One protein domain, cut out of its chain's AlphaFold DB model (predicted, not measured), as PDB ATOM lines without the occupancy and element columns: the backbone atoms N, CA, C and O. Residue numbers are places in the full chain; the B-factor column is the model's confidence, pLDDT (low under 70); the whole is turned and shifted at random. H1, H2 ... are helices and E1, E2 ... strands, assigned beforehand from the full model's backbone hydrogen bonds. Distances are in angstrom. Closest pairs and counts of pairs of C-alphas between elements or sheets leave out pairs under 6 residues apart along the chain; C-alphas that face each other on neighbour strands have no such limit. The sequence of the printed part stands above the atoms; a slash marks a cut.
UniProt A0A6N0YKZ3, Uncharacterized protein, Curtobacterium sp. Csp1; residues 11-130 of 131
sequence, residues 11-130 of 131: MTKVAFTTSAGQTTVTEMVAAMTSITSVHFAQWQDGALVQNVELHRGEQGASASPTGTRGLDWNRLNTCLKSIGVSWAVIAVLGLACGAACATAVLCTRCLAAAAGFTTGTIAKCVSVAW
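AT A GLANCE: This is residues 11 to 130 of the 131 residues of an uncharacterized protein of Curtobacterium sp. Csp1 (UniProt A0A6N0YKZ3). A twisted wall of four antiparallel strands, E1 to E4, has a cluster of four short helices over one of its faces, while its other face is bare. H2 packs on the sheet, one end of H3 reaches it near E1, and H1 and H4 lie farther out, packed on each other away from the strands. The printed part has 120 residues with four named strands followed by four named helices; the sheet's order is E1, E2, E3, E4, and the class is mixed, helices and strands. The whole is compact, with a radius of gyration of the C-alphas of 13.9 A and spans of 37 by 34 by 27 A.

IN THESE COORDINATES: Find C-alpha 11 at (-58.896, -24.461, 24.588), where E1, residues 11 to 19, begins. E2, residues 22 to 34, is the longest strand; follow it for 37.9 A to C-alpha 34 at (-58.956, -28.246, 38.780). E3 is residues 37 to 44, 23.3 A long, and E4 is residues 47 to 55, 24.2 A long. Next find H1 at residues 73 to 82, 14.1 A, H2 at 87 to 97, 15.1 A, and H3 at 104 to 115, 16.0 A. H4, residues 119 to 129, runs 15.2 A to C-alpha 129 at (-34.507, -23.833, 24.340).

HOW THE PARTS SIT: Begin with the sheet, a meander, each strand the antiparallel neighbour and hairpin partner of the one before. Look for N 15 and O 26 at 2.8 A between E1 and E2, N 29 and O 41 at 2.9 A between E2 and E3, and N 40 and O 52 at 2.8 A between E3 and E4. H2 is on one face, making two layers, a helix over a sheet, at a height over the sheet of 8.7 A. It runs along the strands, at 21 degrees to E3 on the local plane; the C-alphas of Val 38 and Ala 88, the closest of E3 and H2, are 6.2 A apart. H3 only grazes the sheet, with residues 113 to 115. H3 touches H2, closest at C-alphas 110 and 97, 5.8 A, at a steep tilt of 54 degrees. H4 touches H3, closest at C-alphas 119 and 112, 5.3 A, and H1, closest at C-alphas 129 and 75, 5.0 A. H1 and H2, a helical hairpin, only just touch, with 3 pairs of C-alphas within 8 A, the closest being Asn 77 and Ile 90 at 6.7 A. In H1, H2, H3 and H4 every O i to N i+4 pair is within hydrogen-bond range.

THE WHOLE: The C-alphas farthest apart, those of Gly 21 and Ile 35, are 41.7 A apart. The printed part has no cut. The long link, residues 56 to 72, joins E4 to H1. The model's mean pLDDT over the printed part is 73.7; look for values under 70 at residue 11 and residues 57 to 70, 98 to 102 and 113 to 120.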
ATOM      1  N   MET A  11     -59.544 -24.544  25.891       67.38
ATOM      2  CA  MET A  11     -58.896 -24.461  24.588       67.38
ATOM      3  C   MET A  11     -59.587 -25.450  23.661       67.38
ATOM      4  O   MET A  11     -59.295 -26.640  23.695       67.38
ATOM      5  N   THR A  12     -60.465 -24.953  22.797       73.12
ATOM      6  CA  THR A  12     -60.958 -25.725  21.654       73.12
ATOM      7  C   THR A  12     -60.283 -25.222  20.391       73.12
ATOM      8  O   THR A  12     -60.332 -24.030  20.075       73.12
ATOM      9  N   LYS A  13     -59.636 -26.125  19.658       73.81
ATOM     10  CA  LYS A  13     -58.935 -25.790  18.426       73.81
ATOM     11  C   LYS A  13     -59.130 -26.872  17.379       73.81
ATOM     12  O   LYS A  13     -58.986 -28.050  17.671       73.81
ATOM     13  N   VAL A  14     -59.372 -26.444  16.147       76.06
ATOM     14  CA  VAL A  14     -59.339 -27.306  14.968       76.06
ATOM     15  C   VAL A  14     -58.217 -26.813  14.065       76.06
ATOM     16  O   VAL A  14     -58.145 -25.625  13.742       76.06
ATOM     17  N   ALA A  15     -57.309 -27.710  13.705       72.75
ATOM     18  CA  ALA A  15     -56.204 -27.457  12.797       72.75
ATOM     19  C   ALA A  15     -56.371 -28.310  11.538       72.75
ATOM     20  O   ALA A  15     -56.638 -29.507  11.616       72.75
ATOM     21  N   PHE A  16     -56.174 -27.687  10.383       76.38
ATOM     22  CA  PHE A  16     -56.162 -28.356   9.089       76.38
ATOM     23  C   PHE A  16     -54.723 -28.379   8.601       76.38
ATOM     24  O   PHE A  16     -54.118 -27.322   8.405       76.38
ATOM     25  N   THR A  17     -54.162 -29.570   8.432       71.75
ATOM     26  CA  THR A  17     -52.795 -29.729   7.934       71.75
ATOM     27  C   THR A  17     -52.852 -30.424   6.589       71.75
ATOM     28  O   THR A  17     -53.257 -31.579   6.510       71.75
ATOM     29  N   THR A  18     -52.444 -29.730   5.528       73.81
ATOM     30  CA  THR A  18     -52.356 -30.317   4.189       73.81
ATOM     31  C   THR A  18     -50.903 -30.666   3.884       73.81
ATOM     32  O   THR A  18     -50.043 -29.788   3.849       73.81
ATOM     33  N   SER A  19     -50.623 -31.949   3.659       72.44
ATOM     34  CA  SER A  19     -49.304 -32.459   3.274       72.44
ATOM     35  C   SER A  19     -49.457 -33.451   2.126       72.44
ATOM     36  O   SER A  19     -50.341 -34.301   2.156       72.44
ATOM     37  N   ALA A  20     -48.620 -33.327   1.092       71.88
ATOM     38  CA  ALA A  20     -48.632 -34.205  -0.086       71.88
ATOM     39  C   ALA A  20     -50.032 -34.419  -0.720       71.88
ATOM     40  O   ALA A  20     -50.335 -35.496  -1.226       71.88
ATOM     41  N   GLY A  21     -50.896 -33.397  -0.684       81.19
ATOM     42  CA  GLY A  21     -52.254 -33.450  -1.240       81.19
ATOM     43  C   GLY A  21     -53.310 -34.099  -0.338       81.19
ATOM     44  O   GLY A  21     -54.490 -34.049  -0.675       81.19
ATOM     45  N   GLN A  22     -52.931 -34.650   0.817       79.31
ATOM     46  CA  GLN A  22     -53.872 -35.106   1.840       79.31
ATOM     47  C   GLN A  22     -54.067 -34.020   2.894       79.31
ATOM     48  O   GLN A  22     -53.105 -33.377   3.312       79.31
ATOM     49  N   THR A  23     -55.315 -33.807   3.313       81.00
ATOM     50  CA  THR A  23     -55.643 -32.901   4.418       81.00
ATOM     51  C   THR A  23     -56.035 -33.729   5.623       81.00
ATOM     52  O   THR A  23     -56.996 -34.485   5.558       81.00
ATOM     53  N   THR A  24     -55.295 -33.551   6.708       77.31
ATOM     54  CA  THR A  24     -55.605 -34.102   8.021       77.31
ATOM     55  C   THR A  24     -56.288 -33.027   8.852       77.31
ATOM     56  O   THR A  24     -55.790 -31.898   8.954       77.31
ATOM     57  N   VAL A  25     -57.407 -33.383   9.470       81.31
ATOM     58  CA  VAL A  25     -58.093 -32.563  10.469       81.31
ATOM     59  C   VAL A  25     -57.633 -33.015  11.845       81.31
ATOM     60  O   VAL A  25     -57.662 -34.199  12.168       81.31
ATOM     61  N   THR A  26     -57.182 -32.082  12.670       78.12
ATOM     62  CA  THR A  26     -56.837 -32.356  14.064       78.12
ATOM     63  C   THR A  26     -57.662 -31.460  14.964       78.12
ATOM     64  O   THR A  26     -57.565 -30.236  14.886       78.12
ATOM     65  N   GLU A  27     -58.463 -32.073  15.821       80.00
ATOM     66  CA  GLU A  27     -59.288 -31.388  16.807       80.00
ATOM     67  C   GLU A  27     -58.669 -31.581  18.182       80.00
ATOM     68  O   GLU A  27     -58.228 -32.673  18.531       80.00
ATOM     69  N   MET A  28     -58.610 -30.510  18.958       79.56
ATOM     70  CA  MET A  28     -58.025 -30.486  20.288       79.56
ATOM     71  C   MET A  28     -59.000 -29.791  21.224       79.56
ATOM     72  O   MET A  28     -59.473 -28.691  20.930       79.56
ATOM     73  N   VAL A  29     -59.270 -30.423  22.356       83.62
ATOM     74  CA  VAL A  29     -60.047 -29.851  23.449       83.62
ATOM     75  C   VAL A  29     -59.229 -29.990  24.718       83.62
ATOM     76  O   VAL A  29     -58.850 -31.095  25.096       83.62
ATOM     77  N   ALA A  30     -58.966 -28.874  25.385       80.25
ATOM     78  CA  ALA A  30     -58.426 -28.862  26.731       80.25
ATOM     79  C   ALA A  30     -59.347 -28.071  27.654       80.25
ATOM     80  O   ALA A  30     -59.822 -27.009  27.261       80.25
ATOM     81  N   ALA A  31     -59.570 -28.565  28.867       82.75
ATOM     82  CA  ALA A  31     -60.338 -27.875  29.896       82.75
ATOM     83  C   ALA A  31     -59.718 -28.143  31.268       82.75
ATOM     84  O   ALA A  31     -59.379 -29.282  31.589       82.75
ATOM     85  N   MET A  32     -59.546 -27.105  32.087       80.12
ATOM     86  CA  MET A  32     -59.105 -27.312  33.470       80.12
ATOM     87  C   MET A  32     -60.220 -27.979  34.266       80.12
ATOM     88  O   MET A  32     -61.310 -27.430  34.387       80.12
ATOM     89  N   THR A  33     -59.918 -29.131  34.850       83.19
ATOM     90  CA  THR A  33     -60.797 -29.834  35.793       83.19
ATOM     91  C   THR A  33     -60.525 -29.393  37.232       83.19
ATOM     92  O   THR A  33     -61.406 -29.451  38.085       83.19
ATOM     93  N   SER A  34     -59.318 -28.883  37.511       84.06
ATOM     94  CA  SER A  34     -58.956 -28.246  38.780       84.06
ATOM     95  C   SER A  34     -57.810 -27.247  38.583       84.06
ATOM     96  O   SER A  34     -57.220 -27.169  37.511       84.06
ATOM     97  N   ILE A  35     -57.410 -26.507  39.627       80.81
ATOM     98  CA  ILE A  35     -56.217 -25.638  39.555       80.81
ATOM     99  C   ILE A  35     -54.933 -26.421  39.216       80.81
ATOM    100  O   ILE A  35     -53.979 -25.849  38.679       80.81
ATOM    101  N   THR A  36     -54.907 -27.723  39.493       84.44
ATOM    102  CA  THR A  36     -53.777 -28.621  39.239       84.44
ATOM    103  C   THR A  36     -54.034 -29.639  38.139       84.44
ATOM    104  O   THR A  36     -53.123 -30.408  37.874       84.44
ATOM    105  N   SER A  37     -55.199 -29.653  37.495       80.88
ATOM    106  CA  SER A  37     -55.564 -30.697  36.532       80.88
ATOM    107  C   SER A  37     -56.173 -30.089  35.277       80.88
ATOM    108  O   SER A  37     -57.044 -29.222  35.359       80.88
ATOM    109  N   VAL A  38     -55.720 -30.549  34.114       83.56
ATOM    110  CA  VAL A  38     -56.304 -30.209  32.817       83.56
ATOM    111  C   VAL A  38     -56.609 -31.490  32.058       83.56
ATOM    112  O   VAL A  38     -55.734 -32.323  31.838       83.56
ATOM    113  N   HIS A  39     -57.861 -31.645  31.659       84.88
ATOM    114  CA  HIS A  39     -58.268 -32.695  30.748       84.88
ATOM    115  C   HIS A  39     -57.904 -32.280  29.326       84.88
ATOM    116  O   HIS A  39     -58.219 -31.163  28.919       84.88
ATOM    117  N   PHE A  40     -57.256 -33.165  28.577       84.62
ATOM    118  CA  PHE A  40     -56.890 -32.965  27.181       84.62
ATOM    119  C   PHE A  40     -57.378 -34.136  26.337       84.62
ATOM    120  O   PHE A  40     -57.043 -35.291  26.601       84.62
ATOM    121  N   ALA A  41     -58.119 -33.821  25.283       84.44
ATOM    122  CA  ALA A  41     -58.531 -34.773  24.275       84.44
ATOM    123  C   ALA A  41     -58.150 -34.272  22.882       84.44
ATOM    124  O   ALA A  41     -58.263 -33.083  22.574       84.44
ATOM    125  N   GLN A  42     -57.704 -35.198  22.041       81.75
ATOM    126  CA  GLN A  42     -57.340 -34.938  20.659       81.75
ATOM    127  C   GLN A  42     -57.989 -35.969  19.747       81.75
ATOM    128  O   GLN A  42     -57.884 -37.176  19.983       81.75
ATOM    129  N   TRP A  43     -58.572 -35.482  18.659       86.81
ATOM    130  CA  TRP A  43     -59.055 -36.290  17.553       86.81
ATOM    131  C   TRP A  43     -58.246 -35.989  16.300       86.81
ATOM    132  O   TRP A  43     -57.844 -34.851  16.058       86.81
ATOM    133  N   GLN A  44     -58.018 -37.013  15.492       83.12
ATOM    134  CA  GLN A  44     -57.418 -36.898  14.175       83.12
ATOM    135  C   GLN A  44     -58.351 -37.567  13.173       83.12
ATOM    136  O   GLN A  44     -58.688 -38.737  13.336       83.12
ATOM    137  N   ASP A  45     -58.815 -36.804  12.185       86.50
ATOM    138  CA  ASP A  45     -59.785 -37.252  11.180       86.50
ATOM    139  C   ASP A  45     -61.024 -37.934  11.809       86.50
ATOM    140  O   ASP A  45     -61.535 -38.940  11.322       86.50
ATOM    141  N   GLY A  46     -61.488 -37.391  12.944       81.06
ATOM    142  CA  GLY A  46     -62.635 -37.891  13.713       81.06
ATOM    143  C   GLY A  46     -62.341 -39.059  14.665       81.06
ATOM    144  O   GLY A  46     -63.182 -39.383  15.501       81.06
ATOM    145  N   ALA A  47     -61.157 -39.674  14.607       82.50
ATOM    146  CA  ALA A  47     -60.754 -40.733  15.530       82.50
ATOM    147  C   ALA A  47     -60.083 -40.151  16.782       82.50
ATOM    148  O   ALA A  47     -59.175 -39.331  16.674       82.50
ATOM    149  N   LEU A  48     -60.499 -40.587  17.976       81.62
ATOM    150  CA  LEU A  48     -59.870 -40.180  19.237       81.62
ATOM    151  C   LEU A  48     -58.458 -40.775  19.324       81.62
ATOM    152  O   LEU A  48     -58.302 -41.993  19.387       81.62
ATOM    153  N   VAL A  49     -57.443 -39.913  19.342       83.19
ATOM    154  CA  VAL A  49     -56.028 -40.317  19.386       83.19
ATOM    155  C   VAL A  49     -55.377 -40.046  20.737       83.19
ATOM    156  O   VAL A  49     -54.427 -40.736  21.097       83.19
ATOM    157  N   GLN A  50     -55.885 -39.081  21.507       81.38
ATOM    158  CA  GLN A  50     -55.460 -38.849  22.888       81.38
ATOM    159  C   GLN A  50     -56.650 -38.468  23.760       81.38
ATOM    160  O   GLN A  50     -57.531 -37.734  23.322       81.38
ATOM    161  N   ASN A  51     -56.655 -38.962  24.995       86.62
ATOM    162  CA  ASN A  51     -57.622 -38.599  26.020       86.62
ATOM    163  C   ASN A  51     -56.976 -38.803  27.390       86.62
ATOM    164  O   ASN A  51     -56.846 -39.939  27.851       86.62
ATOM    165  N   VAL A  52     -56.462 -37.728  27.975       85.75
ATOM    166  CA  VAL A  52     -55.605 -37.783  29.159       85.75
ATOM    167  C   VAL A  52     -55.925 -36.649  30.118       85.75
ATOM    168  O   VAL A  52     -56.270 -35.542  29.710       85.75
ATOM    169  N   GLU A  53     -55.748 -36.910  31.406       86.06
ATOM    170  CA  GLU A  53     -55.739 -35.873  32.430       86.06
ATOM    171  C   GLU A  53     -54.289 -35.563  32.805       86.06
ATOM    172  O   GLU A  53     -53.518 -36.450  33.167       86.06
ATOM    173  N   LEU A  54     -53.900 -34.299  32.655       83.06
ATOM    174  CA  LEU A  54     -52.559 -33.821  32.963       83.06
ATOM    175  C   LEU A  54     -52.574 -33.115  34.308       83.06
ATOM    176  O   LEU A  54     -53.336 -32.164  34.501       83.06
ATOM    177  N   HIS A  55     -51.669 -33.514  35.196       85.31
ATOM    178  CA  HIS A  55     -51.511 -32.872  36.491       85.31
ATOM    179  C   HIS A  55     -50.323 -31.914  36.514       85.31
ATOM    180  O   HIS A  55     -49.270 -32.131  35.913       85.31
ATOM    181  N   ARG A  56     -50.476 -30.822  37.258       78.75
ATOM    182  CA  ARG A  56     -49.434 -29.824  37.465       78.75
ATOM    183  C   ARG A  56     -48.263 -30.463  38.205       78.75
ATOM    184  O   ARG A  56     -48.388 -30.829  39.366       78.75
ATOM    185  N   GLY A  57     -47.105 -30.503  37.554       67.62
ATOM    186  CA  GLY A  57     -45.882 -31.067  38.133       67.62
ATOM    187  C   GLY A  57     -45.674 -32.541  37.799       67.62
ATOM    188  O   GLY A  57     -44.537 -33.001  37.869       67.62
ATOM    189  N   GLU A  58     -46.710 -33.242  37.331       64.62
ATOM    190  CA  GLU A  58     -46.504 -34.473  36.583       64.62
ATOM    191  C   GLU A  58     -45.995 -34.077  35.200       64.62
ATOM    192  O   GLU A  58     -46.620 -33.309  34.462       64.62
ATOM    193  N   GLN A  59     -44.799 -34.547  34.858       52.25
ATOM    194  CA  GLN A  59     -44.317 -34.486  33.487       52.25
ATOM    195  C   GLN A  59     -45.222 -35.413  32.681       52.25
ATOM    196  O   GLN A  59     -44.975 -36.614  32.613       52.25
ATOM    197  N   GLY A  60     -46.312 -34.849  32.148       44.88
ATOM    198  CA  GLY A  60     -47.225 -35.533  31.244       44.88
ATOM    199  C   GLY A  60     -46.404 -36.324  30.237       44.88
ATOM    200  O   GLY A  60     -45.465 -35.788  29.639       44.88
ATOM    201  N   ALA A  61     -46.688 -37.622  30.165       44.44
ATOM    202  CA  ALA A  61     -45.895 -38.580  29.423       44.44
ATOM    203  C   ALA A  61     -45.576 -38.041  28.020       44.44
ATOM    204  O   ALA A  61     -46.474 -37.811  27.214       44.44
ATOM    205  N   SER A  62     -44.275 -37.911  27.741       45.50
ATOM    206  CA  SER A  62     -43.664 -37.590  26.439       45.50
ATOM    207  C   SER A  62     -43.334 -36.120  26.149       45.50
ATOM    208  O   SER A  62     -43.609 -35.606  25.070       45.50
ATOM    209  N   ALA A  63     -42.551 -35.489  27.021       44.69
ATOM    210  CA  ALA A  63     -41.308 -34.905  26.517       44.69
ATOM    211  C   ALA A  63     -40.229 -35.958  26.777       44.69
ATOM    212  O   ALA A  63     -39.918 -36.224  27.937       44.69
ATOM    213  N   SER A  64     -39.733 -36.636  25.735       37.62
ATOM    214  CA  SER A  64     -38.635 -37.598  25.889       37.62
ATOM    215  C   SER A  64     -37.548 -36.983  26.783       37.62
ATOM    216  O   SER A  64     -37.155 -35.838  26.533       37.62
ATOM    217  N   PRO A  65     -37.104 -37.682  27.843       39.62
ATOM    218  CA  PRO A  65     -36.198 -37.129  28.833       39.62
ATOM    219  C   PRO A  65     -34.834 -36.929  28.183       39.62
ATOM    220  O   PRO A  65     -34.007 -37.827  28.179       39.62
ATOM    221  N   THR A  66     -34.594 -35.728  27.667       41.03
ATOM    222  CA  THR A  66     -33.319 -35.288  27.087       41.03
ATOM    223  C   THR A  66     -32.887 -36.044  25.820       41.03
ATOM    224  O   THR A  66     -32.728 -37.256  25.785       41.03
ATOM    225  N   GLY A  67     -32.569 -35.281  24.775       41.38
ATOM    226  CA  GLY A  67     -31.446 -35.636  23.911       41.38
ATOM    227  C   GLY A  67     -31.667 -36.771  22.917       41.38
ATOM    228  O   GLY A  67     -31.048 -37.820  23.011       41.38
ATOM    229  N   THR A  68     -32.401 -36.486  21.845       43.50
ATOM    230  CA  THR A  68     -31.914 -36.940  20.527       43.50
ATOM    231  C   THR A  68     -31.837 -35.831  19.476       43.50
ATOM    232  O   THR A  68     -31.142 -36.033  18.485       43.50
ATOM    233  N   ARG A  69     -32.462 -34.649  19.668       54.41
ATOM    234  CA  ARG A  69     -32.436 -33.541  18.680       54.41
ATOM    235  C   ARG A  69     -32.574 -32.115  19.272       54.41
ATOM    236  O   ARG A  69     -33.392 -31.349  18.791       54.41
ATOM    237  N   GLY A  70     -31.815 -31.744  20.306       61.28
ATOM    238  CA  GLY A  70     -31.530 -30.324  20.627       61.28
ATOM    239  C   GLY A  70     -32.539 -29.491  21.442       61.28
ATOM    240  O   GLY A  70     -32.153 -28.431  21.916       61.28
ATOM    241  N   LEU A  71     -33.793 -29.909  21.674       73.25
ATOM    242  CA  LEU A  71     -34.756 -29.104  22.456       73.25
ATOM    243  C   LEU A  71     -34.718 -29.405  23.971       73.25
ATOM    244  O   LEU A  71     -35.113 -30.485  24.409       73.25
ATOM    245  N   ASP A  72     -34.345 -28.412  24.778       81.00
ATOM    246  CA  ASP A  72     -34.479 -28.393  26.239       81.00
ATOM    247  C   ASP A  72     -35.879 -27.895  26.644       81.00
ATOM    248  O   ASP A  72     -36.180 -26.694  26.682       81.00
ATOM    249  N   TRP A  73     -36.759 -28.844  26.974       77.12
ATOM    250  CA  TRP A  73     -38.135 -28.549  27.376       77.12
ATOM    251  C   TRP A  73     -38.226 -27.695  28.648       77.12
ATOM    252  O   TRP A  73     -39.151 -26.895  28.794       77.12
ATOM    253  N   ASN A  74     -37.262 -27.815  29.565       79.56
ATOM    254  CA  ASN A  74     -37.274 -27.045  30.802       79.56
ATOM    255  C   ASN A  74     -36.966 -25.565  30.532       79.56
ATOM    256  O   ASN A  74     -37.636 -24.675  31.070       79.56
ATOM    257  N   ARG A  75     -36.015 -25.287  29.632       81.12
ATOM    258  CA  ARG A  75     -35.750 -23.924  29.140       81.12
ATOM    259  C   ARG A  75     -36.948 -23.343  28.402       81.12
ATOM    260  O   ARG A  75     -37.312 -22.194  28.657       81.12
ATOM    261  N   LEU A  76     -37.598 -24.137  27.549       80.06
ATOM    262  CA  LEU A  76     -38.797 -23.699  26.834       80.06
ATOM    263  C   LEU A  76     -39.922 -23.341  27.810       80.06
ATOM    264  O   LEU A  76     -40.468 -22.243  27.736       80.06
ATOM    265  N   ASN A  77     -40.224 -24.230  28.759       80.94
ATOM    266  CA  ASN A  77     -41.239 -24.019  29.793       80.94
ATOM    267  C   ASN A  77     -40.949 -22.756  30.613       80.94
ATOM    268  O   ASN A  77     -41.845 -21.958  30.870       80.94
ATOM    269  N   THR A  78     -39.686 -22.535  30.981       85.25
ATOM    270  CA  THR A  78     -39.269 -21.339  31.726       85.25
ATOM    271  C   THR A  78     -39.488 -20.060  30.914       85.25
ATOM    272  O   THR A  78     -40.011 -19.082  31.445       85.25
ATOM    273  N   CYS A  79     -39.160 -20.067  29.618       85.56
ATOM    274  CA  CYS A  79     -39.397 -18.922  28.737       85.56
ATOM    275  C   CYS A  79     -40.891 -18.674  28.474       85.56
ATOM    276  O   CYS A  79     -41.343 -17.536  28.490       85.56
ATOM    277  N   LEU A  80     -41.690 -19.727  28.283       79.75
ATOM    278  CA  LEU A  80     -43.137 -19.596  28.094       79.75
ATOM    279  C   LEU A  80     -43.831 -19.082  29.367       79.75
ATOM    280  O   LEU A  80     -44.714 -18.232  29.297       79.75
ATOM    281  N   LYS A  81     -43.390 -19.524  30.547       81.31
ATOM    282  CA  LYS A  81     -43.880 -18.986  31.822       81.31
ATOM    283  C   LYS A  81     -43.539 -17.508  31.998       81.31
ATOM    284  O   LYS A  81     -44.376 -16.761  32.495       81.31
ATOM    285  N   SER A  82     -42.347 -17.070  31.586       82.19
ATOM    286  CA  SER A  82     -41.932 -15.668  31.753       82.19
ATOM    287  C   SER A  82     -42.733 -14.686  30.893       82.19
ATOM    288  O   SER A  82     -42.849 -13.521  31.256       82.19
ATOM    289  N   ILE A  83     -43.338 -15.159  29.800       78.88
ATOM    290  CA  ILE A  83     -44.256 -14.376  28.955       78.88
ATOM    291  C   ILE A  83     -45.736 -14.548  29.355       78.88
ATOM    292  O   ILE A  83     -46.618 -14.084  28.637       78.88
ATOM    293  N   GLY A  84     -46.020 -15.216  30.481       76.19
ATOM    294  CA  GLY A  84     -47.369 -15.366  31.035       76.19
ATOM    295  C   GLY A  84     -48.166 -16.578  30.539       76.19
ATOM    296  O   GLY A  84     -49.362 -16.658  30.808       76.19
ATOM    297  N   VAL A  85     -47.550 -17.540  29.838       77.50
ATOM    298  CA  VAL A  85     -48.256 -18.773  29.446       77.50
ATOM    299  C   VAL A  85     -48.508 -19.645  30.677       77.50
ATOM    300  O   VAL A  85     -47.594 -19.944  31.452       77.50
ATOM    301  N   SER A  86     -49.755 -20.091  30.850       78.44
ATOM    302  CA  SER A  86     -50.137 -20.955  31.966       78.44
ATOM    303  C   SER A  86     -49.532 -22.358  31.840       78.44
ATOM    304  O   SER A  86     -49.312 -22.876  30.743       78.44
ATOM    305  N   TRP A  87     -49.294 -23.014  32.980       78.94
ATOM    306  CA  TRP A  87     -48.744 -24.374  33.020       78.94
ATOM    307  C   TRP A  87     -49.582 -25.376  32.206       78.94
ATOM    308  O   TRP A  87     -49.016 -26.251  31.559       78.94
ATOM    309  N   ALA A  88     -50.912 -25.220  32.220       75.19
ATOM    310  CA  ALA A  88     -51.851 -26.097  31.531       75.19
ATOM    311  C   ALA A  88     -51.699 -25.980  30.010       75.19
ATOM    312  O   ALA A  88     -51.628 -26.991  29.319       75.19
ATOM    313  N   VAL A  89     -51.547 -24.754  29.496       75.81
ATOM    314  CA  VAL A  89     -51.277 -24.521  28.071       75.81
ATOM    315  C   VAL A  89     -49.942 -25.147  27.676       75.81
ATOM    316  O   VAL A  89     -49.867 -25.822  26.657       75.81
ATOM    317  N   ILE A  90     -48.895 -24.995  28.490       76.94
ATOM    318  CA  ILE A  90     -47.583 -25.597  28.201       76.94
ATOM    319  C   ILE A  90     -47.666 -27.130  28.187       76.94
ATOM    320  O   ILE A  90     -47.086 -27.760  27.307       76.94
ATOM    321  N   ALA A  91     -48.405 -27.730  29.124       78.56
ATOM    322  CA  ALA A  91     -48.596 -29.177  29.190       78.56
ATOM    323  C   ALA A  91     -49.329 -29.713  27.946       78.56
ATOM    324  O   ALA A  91     -48.850 -30.650  27.306       78.56
ATOM    325  N   VAL A  92     -50.426 -29.060  27.550       77.00
ATOM    326  CA  VAL A  92     -51.184 -29.387  26.329       77.00
ATOM    327  C   VAL A  92     -50.314 -29.246  25.079       77.00
ATOM    328  O   VAL A  92     -50.318 -30.124  24.220       77.00
ATOM    329  N   LEU A  93     -49.511 -28.181  24.986       76.06
ATOM    330  CA  LEU A  93     -48.582 -27.977  23.870       76.06
ATOM    331  C   LEU A  93     -47.504 -29.061  23.797       76.06
ATOM    332  O   LEU A  93     -47.118 -29.451  22.698       76.06
ATOM    333  N   GLY A  94     -47.026 -29.554  24.941       74.31
ATOM    334  CA  GLY A  94     -46.080 -30.667  24.994       74.31
ATOM    335  C   GLY A  94     -46.643 -31.934  24.359       74.31
ATOM    336  O   GLY A  94     -45.974 -32.547  23.534       74.31
ATOM    337  N   LEU A  95     -47.894 -32.277  24.667       74.56
ATOM    338  CA  LEU A  95     -48.559 -33.434  24.067       74.56
ATOM    339  C   LEU A  95     -48.898 -33.227  22.590       74.56
ATOM    340  O   LEU A  95     -48.584 -34.078  21.760       74.56
ATOM    341  N   ALA A  96     -49.500 -32.085  22.256       73.06
ATOM    342  CA  ALA A  96     -49.965 -31.793  20.904       73.06
ATOM    343  C   ALA A  96     -48.806 -31.615  19.908       73.06
ATOM    344  O   ALA A  96     -48.883 -32.061  18.765       73.06
ATOM    345  N   CYS A  97     -47.718 -30.965  20.334       74.25
ATOM    346  CA  CYS A  97     -46.579 -30.631  19.478       74.25
ATOM    347  C   CYS A  97     -45.327 -31.470  19.743       74.25
ATOM    348  O   CYS A  97     -44.326 -31.267  19.051       74.25
ATOM    349  N   GLY A  98     -45.356 -32.417  20.687       69.19
ATOM    350  CA  GLY A  98     -44.186 -33.208  21.078       69.19
ATOM    351  C   GLY A  98     -43.480 -33.861  19.887       69.19
ATOM    352  O   GLY A  98     -42.266 -33.732  19.739       69.19
ATOM    353  N   ALA A  99     -44.243 -34.453  18.961       66.81
ATOM    354  CA  ALA A  99     -43.699 -35.050  17.738       66.81
ATOM    355  C   ALA A  99     -43.147 -34.006  16.744       66.81
ATOM    356  O   ALA A  99     -42.083 -34.203  16.152       66.81
ATOM    357  N   ALA A 100     -43.832 -32.868  16.578       68.12
ATOM    358  CA  ALA A 100     -43.381 -31.778  15.706       68.12
ATOM    359  C   ALA A 100     -42.081 -31.135  16.216       68.12
ATOM    360  O   ALA A 100     -41.272 -30.635  15.432       68.12
ATOM    361  N   CYS A 101     -41.841 -31.200  17.525       69.69
ATOM    362  CA  CYS A 101     -40.641 -30.674  18.155       69.69
ATOM    363  C   CYS A 101     -39.363 -31.498  17.922       69.69
ATOM    364  O   CYS A 101     -38.315 -31.161  18.466       69.69
ATOM    365  N   ALA A 102     -39.395 -32.484  17.018       67.19
ATOM    366  CA  ALA A 102     -38.198 -33.141  16.494       67.19
ATOM    367  C   ALA A 102     -37.277 -32.208  15.675       67.19
ATOM    368  O   ALA A 102     -36.110 -32.543  15.467       67.19
ATOM    369  N   THR A 103     -37.781 -31.065  15.182       71.06
ATOM    370  CA  THR A 103     -36.977 -30.021  14.514       71.06
ATOM    371  C   THR A 103     -37.394 -28.626  14.982       71.06
ATOM    372  O   THR A 103     -38.571 -28.393  15.259       71.06
ATOM    373  N   ALA A 104     -36.461 -27.671  15.030       71.38
ATOM    374  CA  ALA A 104     -36.726 -26.324  15.550       71.38
ATOM    375  C   ALA A 104     -37.808 -25.584  14.751       71.38
ATOM    376  O   ALA A 104     -38.678 -24.914  15.315       71.38
ATOM    377  N   VAL A 105     -37.773 -25.744  13.425       74.75
ATOM    378  CA  VAL A 105     -38.706 -25.092  12.501       74.75
ATOM    379  C   VAL A 105     -40.123 -25.629  12.700       74.75
ATOM    380  O   VAL A 105     -41.050 -24.837  12.869       74.75
ATOM    381  N   LEU A 106     -40.299 -26.954  12.743       71.88
ATOM    382  CA  LEU A 106     -41.616 -27.566  12.948       71.88
ATOM    383  C   LEU A 106     -42.144 -27.324  14.366       71.88
ATOM    384  O   LEU A 106     -43.327 -27.024  14.517       71.88
ATOM    385  N   CYS A 107     -41.272 -27.347  15.379       73.56
ATOM    386  CA  CYS A 107     -41.633 -27.016  16.758       73.56
ATOM    387  C   CYS A 107     -42.219 -25.605  16.844       73.56
ATOM    388  O   CYS A 107     -43.325 -25.410  17.339       73.56
ATOM    389  N   THR A 108     -41.512 -24.620  16.281       75.19
ATOM    390  CA  THR A 108     -41.947 -23.217  16.295       75.19
ATOM    391  C   THR A 108     -43.292 -23.046  15.595       75.19
ATOM    392  O   THR A 108     -44.161 -22.336  16.097       75.19
ATOM    393  N   ARG A 109     -43.489 -23.710  14.448       71.88
ATOM    394  CA  ARG A 109     -44.745 -23.640  13.691       71.88
ATOM    395  C   ARG A 109     -45.902 -24.301  14.432       71.88
ATOM    396  O   ARG A 109     -46.962 -23.690  14.501       71.88
ATOM    397  N   CYS A 110     -45.699 -25.483  15.012       75.00
ATOM    398  CA  CYS A 110     -46.733 -26.171  15.780       75.00
ATOM    399  C   CYS A 110     -47.112 -25.383  17.032       75.00
ATOM    400  O   CYS A 110     -48.289 -25.128  17.258       75.00
ATOM    401  N   LEU A 111     -46.124 -24.917  17.801       74.12
ATOM    402  CA  LEU A 111     -46.371 -24.128  19.004       74.12
ATOM    403  C   LEU A 111     -47.079 -22.812  18.673       74.12
ATOM    404  O   LEU A 111     -48.041 -22.463  19.346       74.12
ATOM    405  N   ALA A 112     -46.657 -22.100  17.621       71.56
ATOM    406  CA  ALA A 112     -47.327 -20.875  17.178       71.56
ATOM    407  C   ALA A 112     -48.759 -21.140  16.724       71.56
ATOM    408  O   ALA A 112     -49.677 -20.428  17.132       71.56
ATOM    409  N   ALA A 113     -48.952 -22.197  15.932       68.56
ATOM    410  CA  ALA A 113     -50.269 -22.611  15.494       68.56
ATOM    411  C   ALA A 113     -51.146 -22.926  16.701       68.56
ATOM    412  O   ALA A 113     -52.176 -22.285  16.845       68.56
ATOM    413  N   ALA A 114     -50.736 -23.836  17.584       66.06
ATOM    414  CA  ALA A 114     -51.517 -24.336  18.710       66.06
ATOM    415  C   ALA A 114     -51.785 -23.264  19.773       66.06
ATOM    416  O   ALA A 114     -52.941 -23.040  20.131       66.06
ATOM    417  N   ALA A 115     -50.753 -22.538  20.197       66.38
ATOM    418  CA  ALA A 115     -50.837 -21.592  21.300       66.38
ATOM    419  C   ALA A 115     -51.478 -20.246  20.912       66.38
ATOM    420  O   ALA A 115     -51.900 -19.499  21.788       66.38
ATOM    421  N   GLY A 116     -51.563 -19.921  19.615       58.19
ATOM    422  CA  GLY A 116     -52.210 -18.693  19.138       58.19
ATOM    423  C   GLY A 116     -51.453 -17.399  19.465       58.19
ATOM    424  O   GLY A 116     -51.979 -16.313  19.231       58.19
ATOM    425  N   PHE A 117     -50.225 -17.490  19.986       60.62
ATOM    426  CA  PHE A 117     -49.361 -16.329  20.204       60.62
ATOM    427  C   PHE A 117     -48.684 -15.885  18.905       60.62
ATOM    428  O   PHE A 117     -48.552 -16.641  17.941       60.62
ATOM    429  N   THR A 118     -48.182 -14.650  18.905       58.94
ATOM    430  CA  THR A 118     -47.350 -14.141  17.817       58.94
ATOM    431  C   THR A 118     -46.117 -15.033  17.634       58.94
ATOM    432  O   THR A 118     -45.380 -15.329  18.578       58.94
ATOM    433  N   THR A 119     -45.873 -15.454  16.390       61.38
ATOM    434  CA  THR A 119     -44.792 -16.384  16.020       61.38
ATOM    435  C   THR A 119     -43.423 -15.940  16.544       61.38
ATOM    436  O   THR A 119     -42.596 -16.786  16.868       61.38
ATOM    437  N   GLY A 120     -43.182 -14.630  16.681       65.62
ATOM    438  CA  GLY A 120     -41.915 -14.077  17.173       65.62
ATOM    439  C   GLY A 120     -41.585 -14.442  18.626       65.62
ATOM    440  O   GLY A 120     -40.441 -14.784  18.922       65.62
ATOM    441  N   THR A 121     -42.568 -14.430  19.528       71.88
ATOM    442  CA  THR A 121     -42.335 -14.711  20.956       71.88
ATOM    443  C   THR A 121     -42.064 -16.196  21.188       71.88
ATOM    444  O   THR A 121     -41.140 -16.563  21.914       71.88
ATOM    445  N   ILE A 122     -42.811 -17.057  20.494       74.56
ATOM    446  CA  ILE A 122     -42.600 -18.508  20.530       74.56
ATOM    447  C   ILE A 122     -41.273 -18.872  19.868       74.56
ATOM    448  O   ILE A 122     -40.512 -19.639  20.447       74.56
ATOM    449  N   ALA A 123     -40.952 -18.291  18.707       75.44
ATOM    450  CA  ALA A 123     -39.676 -18.523  18.033       75.44
ATOM    451  C   ALA A 123     -38.488 -18.165  18.931       75.44
ATOM    452  O   ALA A 123     -37.520 -18.919  18.986       75.44
ATOM    453  N   LYS A 124     -38.583 -17.069  19.697       81.31
ATOM    454  CA  LYS A 124     -37.565 -16.706  20.688       81.31
ATOM    455  C   LYS A 124     -37.428 -17.785  21.762       81.31
ATOM    456  O   LYS A 124     -36.317 -18.246  22.007       81.31
ATOM    457  N   CYS A 125     -38.526 -18.228  22.369       81.94
ATOM    458  CA  CYS A 125     -38.463 -19.252  23.410       81.94
ATOM    459  C   CYS A 125     -37.962 -20.605  22.896       81.94
ATOM    460  O   CYS A 125     -37.168 -21.250  23.573       81.94
ATOM    461  N   VAL A 126     -38.351 -20.998  21.680       79.81
ATOM    462  CA  VAL A 126     -37.798 -22.178  21.012       79.81
ATOM    463  C   VAL A 126     -36.302 -21.977  20.766       79.81
ATOM    464  O   VAL A 126     -35.520 -22.822  21.167       79.81
ATOM    465  N   SER A 127     -35.863 -20.838  20.226       79.69
ATOM    466  CA  SER A 127     -34.434 -20.586  19.972       79.69
ATOM    467  C   SER A 127     -33.562 -20.631  21.233       79.69
ATOM    468  O   SER A 127     -32.444 -21.116  21.176       79.69
ATOM    469  N   VAL A 128     -34.084 -20.182  22.381       81.69
ATOM    470  CA  VAL A 128     -33.387 -20.236  23.681       81.69
ATOM    471  C   VAL A 128     -33.361 -21.658  24.253       81.69
ATOM    472  O   VAL A 128     -32.457 -22.019  25.011       81.69
ATOM    473  N   ALA A 129     -34.378 -22.449  23.922       80.00
ATOM    474  CA  ALA A 129     -34.507 -23.833  24.340       80.00
ATOM    475  C   ALA A 129     -33.722 -24.806  23.455       80.00
ATOM    476  O   ALA A 129     -33.492 -25.931  23.878       80.00
ATOM    477  N   TRP A 130     -33.319 -24.405  22.250       72.00
ATOM    478  CA  TRP A 130     -32.494 -25.224  21.368       72.00
ATOM    479  C   TRP A 130     -31.007 -25.047  21.705       72.00
ATOM    480  O   TRP A 130     -30.492 -23.930  21.633       72.00
TER     481      TRP A 130